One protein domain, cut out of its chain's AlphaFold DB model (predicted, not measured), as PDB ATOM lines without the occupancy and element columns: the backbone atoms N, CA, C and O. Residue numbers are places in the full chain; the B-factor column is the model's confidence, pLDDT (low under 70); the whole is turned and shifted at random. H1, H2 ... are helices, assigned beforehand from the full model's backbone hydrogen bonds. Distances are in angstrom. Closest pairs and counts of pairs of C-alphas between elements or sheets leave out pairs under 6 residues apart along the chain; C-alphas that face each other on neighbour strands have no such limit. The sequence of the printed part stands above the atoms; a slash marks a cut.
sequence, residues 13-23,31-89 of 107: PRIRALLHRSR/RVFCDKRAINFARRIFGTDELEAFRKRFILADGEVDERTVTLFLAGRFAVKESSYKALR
ATOM      1  N   PRO A  13      23.488  12.977   8.917       94.69
ATOM      2  CA  PRO A  13      23.460  11.659   8.281       94.69
ATOM      3  C   PRO A  13      23.454  11.713   6.748       94.69
ATOM      4  O   PRO A  13      23.982  10.809   6.105       94.69
ATOM      5  N   ARG A  14      22.907  12.779   6.144       93.56
ATOM      6  CA  ARG A  14      22.952  12.974   4.686       93.56
ATOM      7  C   ARG A  14      24.369  13.280   4.213       93.56
ATOM      8  O   ARG A  14      24.791  12.712   3.212       93.56
ATOM      9  N   ILE A  15      25.098  14.141   4.924       94.25
ATOM     10  CA  ILE A  15      26.508  14.418   4.614       94.25
ATOM     11  C   ILE A  15      27.317  13.131   4.742       94.25
ATOM     12  O   ILE A  15      28.004  12.757   3.797       94.25
ATOM     13  N   ARG A  16      27.131  12.382   5.835       92.94
ATOM     14  CA  ARG A  16      27.760  11.067   6.011       92.94
ATOM     15  C   ARG A  16      27.462  10.140   4.829       92.94
ATOM     16  O   ARG A  16      28.376   9.607   4.212       92.94
ATOM     17  N   ALA A  17      26.195  10.007   4.441       90.12
ATOM     18  CA  ALA A  17      25.806   9.175   3.305       90.12
ATOM     19  C   ALA A  17      26.481   9.605   1.988       90.12
ATOM     20  O   ALA A  17      26.841   8.746   1.188       90.12
ATOM     21  N   LEU A  18      26.696  10.906   1.759       89.56
ATOM     22  CA  LEU A  18      27.424  11.404   0.585       89.56
ATOM     23  C   LEU A  18      28.908  11.016   0.599       89.56
ATOM     24  O   LEU A  18      29.456  10.718  -0.464       89.56
ATOM     25  N   LEU A  19      29.536  10.986   1.775       89.56
ATOM     26  CA  LEU A  19      30.936  10.579   1.945       89.56
ATOM     27  C   LEU A  19      31.135   9.071   1.732       89.56
ATOM     28  O   LEU A  19      32.177   8.649   1.236       89.56
ATOM     29  N   HIS A  20      30.104   8.275   2.015       86.25
ATOM     30  CA  HIS A  20      30.085   6.816   1.842       86.25
ATOM     31  C   HIS A  20      29.527   6.346   0.489       86.25
ATOM     32  O   HIS A  20      29.615   5.170   0.136       86.25
ATOM     33  N   ARG A  21      28.932   7.239  -0.309       79.19
ATOM     34  CA  ARG A  21      28.233   6.844  -1.539       79.19
ATOM     35  C   ARG A  21      29.204   6.284  -2.586       79.19
ATOM     36  O   ARG A  21      30.052   7.006  -3.124       79.19
ATOM     37  N   SER A  22      29.025   5.016  -2.958       66.94
ATOM     38  CA  SER A  22      29.631   4.453  -4.168       66.94
ATOM     39  C   SER A  22      28.902   4.986  -5.409       66.94
ATOM     40  O   SER A  22      27.677   5.096  -5.423       66.94
ATOM     41  N   ARG A  23      29.662   5.383  -6.438       66.88
ATOM     42  CA  ARG A  23      29.131   5.748  -7.769       66.88
ATOM     43  C   ARG A  23      29.198   4.586  -8.747       66.88
ATOM     44  O   ARG A  23      28.636   4.691  -9.831       66.88
ATOM     45  N   ARG A  31      30.208   1.030   3.229       68.06
ATOM     46  CA  ARG A  31      30.131   1.399   4.651       68.06
ATOM     47  C   ARG A  31      31.463   1.931   5.174       68.06
ATOM     48  O   ARG A  31      31.570   2.224   6.359       68.06
ATOM     49  N   VAL A  32      32.471   1.996   4.304       74.31
ATOM     50  CA  VAL A  32      33.827   2.425   4.630       74.31
ATOM     51  C   VAL A  32      34.001   3.864   4.173       74.31
ATOM     52  O   VAL A  32      33.770   4.188   2.999       74.31
ATOM     53  N   PHE A  33      34.411   4.712   5.115       79.00
ATOM     54  CA  PHE A  33      34.780   6.091   4.849       79.00
ATOM     55  C   PHE A  33      35.970   6.119   3.890       79.00
ATOM     56  O   PHE A  33      36.896   5.320   4.014       79.00
ATOM     57  N   CYS A  34      35.944   7.019   2.907       75.88
ATOM     58  CA  CYS A  34      37.065   7.156   1.988       75.88
ATOM     59  C   CYS A  34      37.462   8.614   1.775       75.88
ATOM     60  O   CYS A  34      36.680   9.459   1.325       75.88
ATOM     61  N   ASP A  35      38.745   8.868   2.001       83.62
ATOM     62  CA  ASP A  35      39.397  10.168   1.853       83.62
ATOM     63  C   ASP A  35      39.128  10.805   0.492       83.62
ATOM     64  O   ASP A  35      38.817  11.992   0.383       83.62
ATOM     65  N   LYS A  36      39.137  10.000  -0.575       86.62
ATOM     66  CA  LYS A  36      38.850  10.471  -1.938       86.62
ATOM     67  C   LYS A  36      37.460  11.105  -2.060       86.62
ATOM     68  O   LYS A  36      37.295  12.059  -2.820       86.62
ATOM     69  N   ARG A  37      36.436  10.601  -1.359       87.56
ATOM     70  CA  ARG A  37      35.082  11.188  -1.398       87.56
ATOM     71  C   ARG A  37      34.999  12.453  -0.566       87.56
ATOM     72  O   ARG A  37      34.405  13.415  -1.048       87.56
ATOM     73  N   ALA A  38      35.634  12.474   0.603       90.81
ATOM     74  CA  ALA A  38      35.749  13.682   1.411       90.81
ATOM     75  C   ALA A  38      36.428  14.811   0.625       90.81
ATOM     76  O   ALA A  38      35.875  15.901   0.532       90.81
ATOM     77  N   ILE A  39      37.534  14.519  -0.068       91.62
ATOM     78  CA  ILE A  39      38.222  15.479  -0.944       91.62
ATOM     79  C   ILE A  39      37.319  15.931  -2.098       91.62
ATOM     80  O   ILE A  39      37.266  17.117  -2.410       91.62
ATOM     81  N   ASN A  40      36.590  15.018  -2.743       91.56
ATOM     82  CA  ASN A  40      35.691  15.384  -3.843       91.56
ATOM     83  C   ASN A  40      34.520  16.261  -3.387       91.56
ATOM     84  O   ASN A  40      34.077  17.123  -4.145       91.56
ATOM     85  N   PHE A  41      34.002  16.030  -2.181       91.94
ATOM     86  CA  PHE A  41      32.980  16.880  -1.582       91.94
ATOM     87  C   PHE A  41      33.566  18.247  -1.216       91.94
ATOM     88  O   PHE A  41      33.030  19.265  -1.644       91.94
ATOM     89  N   ALA A  42      34.718  18.267  -0.539       93.19
ATOM     90  CA  ALA A  42      35.453  19.478  -0.183       93.19
ATOM     91  C   ALA A  42      35.745  20.355  -1.412       93.19
ATOM     92  O   ALA A  42      35.456  21.542  -1.394       93.19
ATOM     93  N   ARG A  43      36.197  19.771  -2.530       93.00
ATOM     94  CA  ARG A  43      36.465  20.485  -3.797       93.00
ATOM     95  C   ARG A  43      35.270  21.231  -4.385       93.00
ATOM     96  O   ARG A  43      35.472  22.090  -5.233       93.00
ATOM     97  N   ARG A  44      34.040  20.861  -4.023       90.38
ATOM     98  CA  ARG A  44      32.828  21.541  -4.506       90.38
ATOM     99  C   ARG A  44      32.463  22.759  -3.668       90.38
ATOM    100  O   ARG A  44      31.664  23.563  -4.121       90.38
ATOM    101  N   ILE A  45      32.986  22.834  -2.449       91.12
ATOM    102  CA  ILE A  45      32.558  23.784  -1.419       91.12
ATOM    103  C   ILE A  45      33.696  24.746  -1.073       91.12
ATOM    104  O   ILE A  45      33.452  25.899  -0.738       91.12
ATOM    105  N   PHE A  46      34.942  24.280  -1.127       93.56
ATOM    106  CA  PHE A  46      36.123  25.025  -0.705       93.56
ATOM    107  C   PHE A  46      36.813  25.702  -1.883       93.56
ATOM    108  O   PHE A  46      36.898  25.132  -2.974       93.56
ATOM    109  N   GLY A  47      37.357  26.892  -1.620       90.06
ATOM    110  CA  GLY A  47      38.392  27.492  -2.460       90.06
ATOM    111  C   GLY A  47      39.716  26.727  -2.351       90.06
ATOM    112  O   GLY A  47      39.836  25.763  -1.590       90.06
ATOM    113  N   THR A  48      40.726  27.152  -3.111       89.81
ATOM    114  CA  THR A  48      42.045  26.493  -3.160       89.81
ATOM    115  C   THR A  48      42.699  26.386  -1.787       89.81
ATOM    116  O   THR A  48      43.118  25.298  -1.393       89.81
ATOM    117  N   ASP A  49      42.711  27.485  -1.041       89.06
ATOM    118  CA  ASP A  49      43.464  27.599   0.209       89.06
ATOM    119  C   ASP A  49      42.786  26.800   1.329       89.06
ATOM    120  O   ASP A  49      43.426  26.043   2.061       89.06
ATOM    121  N   GLU A  50      41.455  26.888   1.409       91.25
ATOM    122  CA  GLU A  50      40.649  26.115   2.354       91.25
ATOM    123  C   GLU A  50      40.735  24.606   2.063       91.25
ATOM    124  O   GLU A  50      40.811  23.793   2.987       91.25
ATOM    125  N   LEU A  51      40.790  24.218   0.785       92.12
ATOM    126  CA  LEU A  51      40.988  22.826   0.390       92.12
ATOM    127  C   LEU A  51      42.378  22.309   0.773       92.12
ATOM    128  O   LEU A  51      42.500  21.164   1.211       92.12
ATOM    129  N   GLU A  52      43.425  23.115   0.600       91.62
ATOM    130  CA  GLU A  52      44.776  22.731   1.002       91.62
ATOM    131  C   GLU A  52      44.869  22.552   2.520       91.62
ATOM    132  O   GLU A  52      45.376  21.528   2.986       91.62
ATOM    133  N   ALA A  53      44.306  23.487   3.290       90.44
ATOM    134  CA  ALA A  53      44.239  23.386   4.742       90.44
ATOM    135  C   ALA A  53      43.456  22.143   5.194       90.44
ATOM    136  O   ALA A  53      43.926  21.383   6.043       90.44
ATOM    137  N   PHE A  54      42.311  21.861   4.562       91.88
ATOM    138  CA  PHE A  54      41.541  20.643   4.810       91.88
ATOM    139  C   PHE A  54      42.371  19.375   4.559       91.88
ATOM    140  O   PHE A  54      42.372  18.461   5.384       91.88
ATOM    141  N   ARG A  55      43.108  19.313   3.441       91.94
ATOM    142  CA  ARG A  55      43.961  18.158   3.115       91.94
ATOM    143  C   ARG A  55      45.085  17.982   4.126       91.94
ATOM    144  O   ARG A  55      45.306  16.860   4.568       91.94
ATOM    145  N   LYS A  56      45.763  19.067   4.509       90.56
ATOM    146  CA  LYS A  56      46.815  19.030   5.535       90.56
ATOM    147  C   LYS A  56      46.281  18.497   6.862       90.56
ATOM    148  O   LYS A  56      46.912  17.638   7.458       90.56
ATOM    149  N   ARG A  57      45.100  18.960   7.276       88.94
ATOM    150  CA  ARG A  57      44.508  18.624   8.573       88.94
ATOM    151  C   ARG A  57      43.950  17.204   8.661       88.94
ATOM    152  O   ARG A  57      44.100  16.572   9.698       88.94
ATOM    153  N   PHE A  58      43.272  16.726   7.617       89.62
ATOM    154  CA  PHE A  58      42.481  15.490   7.700       89.62
ATOM    155  C   PHE A  58      42.984  14.337   6.832       89.62
ATOM    156  O   PHE A  58      42.506  13.224   7.003       89.62
ATOM    157  N   ILE A  59      43.888  14.590   5.881       85.00
ATOM    158  CA  ILE A  59      44.339  13.574   4.912       85.00
ATOM    159  C   ILE A  59      45.842  13.321   5.028       85.00
ATOM    160  O   ILE A  59      46.286  12.188   4.905       85.00
ATOM    161  N   LEU A  60      46.630  14.384   5.196       83.94
ATOM    162  CA  LEU A  60      48.094  14.315   5.240       83.94
ATOM    163  C   LEU A  60      48.654  14.289   6.665       83.94
ATOM    164  O   LEU A  60      49.857  14.111   6.822       83.94
ATOM    165  N   ALA A  61      47.824  14.526   7.680       80.69
ATOM    166  CA  ALA A  61      48.255  14.449   9.066       80.69
ATOM    167  C   ALA A  61      48.526  12.985   9.440       80.69
ATOM    168  O   ALA A  61      47.684  12.123   9.193       80.69
ATOM    169  N   ASP A  62      49.679  12.721  10.057       70.75
ATOM    170  CA  ASP A  62      49.972  11.414  10.641       70.75
ATOM    171  C   ASP A  62      49.045  11.187  11.840       70.75
ATOM    172  O   ASP A  62      49.167  11.830  12.884       70.75
ATOM    173  N   GLY A  63      48.073  10.293  11.672       70.44
ATOM    174  CA  GLY A  63      47.114   9.940  12.711       70.44
ATOM    175  C   GLY A  63      45.826   9.365  12.140       70.44
ATOM    176  O   GLY A  63      45.444   9.637  11.004       70.44
ATOM    177  N   GLU A  64      45.136   8.557  12.942       76.19
ATOM    178  CA  GLU A  64      43.804   8.082  12.586       76.19
ATOM    179  C   GLU A  64      42.808   9.237  12.753       76.19
ATOM    180  O   GLU A  64      42.540   9.711  13.858       76.19
ATOM    181  N   VAL A  65      42.295   9.735  11.632       79.94
ATOM    182  CA  VAL A  65      41.304  10.807  11.621       79.94
ATOM    183  C   VAL A  65      39.911  10.198  11.713       79.94
ATOM    184  O   VAL A  65      39.477   9.451  10.839       79.94
ATOM    185  N   ASP A  66      39.177  10.569  12.760       87.50
ATOM    186  CA  ASP A  66      37.801  10.125  12.964       87.50
ATOM    187  C   ASP A  66      36.854  10.653  11.862       87.50
ATOM    188  O   ASP A  66      36.720  11.862  11.635       87.50
ATOM    189  N   GLU A  67      36.133   9.732  11.213       89.44
ATOM    190  CA  GLU A  67      35.119  10.019  10.190       89.44
ATOM    191  C   GLU A  67      34.104  11.059  10.671       89.44
ATOM    192  O   GLU A  67      33.688  11.946   9.911       89.44
ATOM    193  N   ARG A  68      33.647  10.933  11.922       91.94
ATOM    194  CA  ARG A  68      32.620  11.825  12.460       91.94
ATOM    195  C   ARG A  68      33.151  13.252  12.517       91.94
ATOM    196  O   ARG A  68      32.417  14.174  12.155       91.94
ATOM    197  N   THR A  69      34.411  13.430  12.890       92.56
ATOM    198  CA  THR A  69      35.082  14.731  12.901       92.56
ATOM    199  C   THR A  69      35.131  15.349  11.501       92.56
ATOM    200  O   THR A  69      34.707  16.494  11.326       92.56
ATOM    201  N   VAL A  70      35.534  14.586  10.478       92.94
ATOM    202  CA  VAL A  70      35.539  15.067   9.081       92.94
ATOM    203  C   VAL A  70      34.129  15.418   8.605       92.94
ATOM    204  O   VAL A  70      33.910  16.454   7.975       92.94
ATOM    205  N   THR A  71      33.149  14.575   8.934       94.69
ATOM    206  CA  THR A  71      31.745  14.768   8.554       94.69
ATOM    207  C   THR A  71      31.179  16.057   9.145       94.69
ATOM    208  O   THR A  71      30.549  16.834   8.428       94.69
ATOM    209  N   LEU A  72      31.412  16.304  10.438       95.19
ATOM    210  CA  LEU A  72      30.954  17.516  11.119       95.19
ATOM    211  C   LEU A  72      31.664  18.762  10.588       95.19
ATOM    212  O   LEU A  72      31.008  19.782  10.382       95.19
ATOM    213  N   PHE A  73      32.965  18.668  10.304       94.38
ATOM    214  CA  PHE A  73      33.723  19.768   9.713       94.38
ATOM    215  C   PHE A  73      33.140  20.182   8.355       94.38
ATOM    216  O   PHE A  73      32.790  21.344   8.148       94.38
ATOM    217  N   LEU A  74      32.966  19.220   7.442       94.81
ATOM    218  CA  LEU A  74      32.404  19.468   6.113       94.81
ATOM    219  C   LEU A  74      30.959  19.982   6.185       94.81
ATOM    220  O   LEU A  74      30.600  20.902   5.453       94.81
ATOM    221  N   ALA A  75      30.139  19.420   7.076       96.44
ATOM    222  CA  ALA A  75      28.757  19.849   7.268       96.44
ATOM    223  C   ALA A  75      28.660  21.290   7.790       96.44
ATOM    224  O   ALA A  75      27.870  22.072   7.268       96.44
ATOM    225  N   GLY A  76      29.478  21.650   8.783       95.75
ATOM    226  CA  GLY A  76      29.513  23.003   9.334       95.75
ATOM    227  C   GLY A  76      29.965  24.027   8.297       95.75
ATOM    228  O   GLY A  76      29.334  25.070   8.141       95.75
ATOM    229  N   ARG A  77      31.005  23.706   7.519       94.88
ATOM    230  CA  ARG A  77      31.461  24.578   6.430       94.88
ATOM    231  C   ARG A  77      30.401  24.770   5.350       94.88
ATOM    232  O   ARG A  77      30.198  25.895   4.902       94.88
ATOM    233  N   PHE A  78      29.707  23.699   4.964       95.62
ATOM    234  CA  PHE A  78      28.596  23.787   4.019       95.62
ATOM    235  C   PHE A  78      27.485  24.709   4.547       95.62
ATOM    236  O   PHE A  78      27.098  25.643   3.850       95.62
ATOM    237  N   ALA A  79      27.055  24.512   5.799       96.94
ATOM    238  CA  ALA A  79      26.003  25.314   6.426       96.94
ATOM    239  C   ALA A  79      26.342  26.811   6.466       96.94
ATOM    240  O   ALA A  79      25.508  27.655   6.147       96.94
ATOM    241  N   VAL A  80      27.579  27.150   6.844       95.50
ATOM    242  CA  VAL A  80      28.027  28.547   6.945       95.50
ATOM    243  C   VAL A  80      28.111  29.208   5.570       95.50
ATOM    244  O   VAL A  80      27.767  30.381   5.426       95.50
ATOM    245  N   LYS A  81      28.541  28.480   4.537       95.25
ATOM    246  CA  LYS A  81      28.579  29.035   3.179       95.25
ATOM    247  C   LYS A  81      27.172  29.232   2.608       95.25
ATOM    248  O   LYS A  81      26.906  30.287   2.041       95.25
ATOM    249  N   GLU A  82      26.254  28.293   2.836       96.38
ATOM    250  CA  GLU A  82      24.831  28.446   2.487       96.38
ATOM    251  C   GLU A  82      24.186  29.635   3.211       96.38
ATOM    252  O   GLU A  82      23.503  30.456   2.595       96.38
ATOM    253  N   SER A  83      24.415  29.776   4.521       96.94
ATOM    254  CA  SER A  83      23.875  30.905   5.282       96.94
ATOM    255  C   SER A  83      24.462  32.240   4.813       96.94
ATOM    256  O   SER A  83      23.722  33.213   4.685       96.94
ATOM    257  N   SER A  84      25.747  32.278   4.455       95.56
ATOM    258  CA  SER A  84      26.392  33.466   3.878       95.56
ATOM    259  C   SER A  84      25.792  33.838   2.520       95.56
ATOM    260  O   SER A  84      25.442  34.996   2.295       95.56
ATOM    261  N   TYR A  85      25.587  32.854   1.637       95.25
ATOM    262  CA  TYR A  85      24.919  33.054   0.350       95.25
ATOM    263  C   TYR A  85      23.507  33.633   0.531       95.25
ATOM    264  O   TYR A  85      23.142  34.613  -0.121       95.25
ATOM    265  N   LYS A  86      22.727  33.080   1.467       95.88
ATOM    266  CA  LYS A  86      21.370  33.554   1.787       95.88
ATOM    267  C   LYS A  86      21.352  34.966   2.370       95.88
ATOM    268  O   LYS A  86      20.441  35.722   2.057       95.88
ATOM    269  N   ALA A  87      22.341  35.324   3.187       96.75
ATOM    270  CA  ALA A  87      22.444  36.659   3.775       96.75
ATOM    271  C   ALA A  87      22.739  37.748   2.732       96.75
ATOM    272  O   ALA A  87      22.388  38.906   2.943       96.75
ATOM    273  N   LEU A  88      23.406  37.388   1.632       95.50
ATOM    274  CA  LEU A  88      23.902  38.337   0.634       95.50
ATOM    275  C   LEU A  88      23.055  38.383  -0.644       95.50
ATOM    276  O   LEU A  88      23.110  39.366  -1.385       95.50
ATOM    277  N   ARG A  89      22.228  37.364  -0.899       92.75
ATOM    278  CA  ARG A  89      21.232  37.378  -1.977       92.75
ATOM    279  C   ARG A  89      20.041  38.295  -1.644       92.75
ATOM    280  O   ARG A  89      19.631  38.356  -0.491       92.75
TER     281      ARG A  89
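Overview. This is residues 13 to 23 and 31 to 89 of the 107 residues of the protein "ACPS domain-containing protein" of Rhizoclosmatium globosum (UniProt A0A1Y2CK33). Two helices, H2 and the long H4, run side by side the same way; short H1 crosses them on one side, and H3 folds back from H2 as a helical hairpin on the other. Residues 83 to 89, the end of H4 and Arg 89, stick out. The printed part has 70 residues with four named helices, H1 H2 H3 H4, and no named strand: all helix. It is compact, with a radius of gyration of the C-alphas of 12.5 A, and elongated, spanning 38 by 25 by 20 A.

Arrangement. Start at H1, residues 13 to 20, and go on to H2, residues 35 to 45: they touch at a steep tilt of 58 degrees, the C-alphas of Leu 19 and Arg 37 closest at 5.4 A. H2 is the hub, touching three helices. Next, H3, residues 48 to 58, touches H2 at a shallow tilt of 29 degrees, opposite ways, in a hairpin; the closest C-alphas, of Ala 42 and Leu 51, are 6.5 A apart. Last, H4, residues 67 to 88, touches H2 with residues 70 to 78 alone, at a shallow tilt of 8 degrees, the same way; its closest C-alpha pair is Ile 45 and Phe 78, 6.7 A. With residues 71 to 75 alone H4 touches H1 at a steep tilt of 62 degrees, the C-alphas of Arg 16 and Thr 71 closest at 6.0 A. H3 and H4 are close but not clearly touching, the closest C-alphas, of Phe 58 and Val 70, being 7.1 A apart; H1 and H3 are apart. Every O i to N i+4 pair is within hydrogen-bond range in H1, H3 and H4, and 5 of 7 are in H2.

Along the chain. Find C-alpha 13 at (23.460, 11.659, 8.281), where H1 begins its 10.4 A. H2 measures 15.6 A and H3 15.5 A. H4 runs 31.9 A from C-alpha 67 at (35.119, 10.019, 10.190) to C-alpha 88 at (23.902, 38.337, 0.634).

Size, cuts and confidence. The farthest C-alphas, of Asp 62 and Arg 89, are 40.7 A apart. Residues 24 to 30 are not printed, and C-alphas 23 and 31 are 13.2 A apart across the cut. The link from H2 to H3 is tight, that from H3 to H4 short. Mean pLDDT of the printed part is 89.0; residues 22, 23 and 31 are under 70.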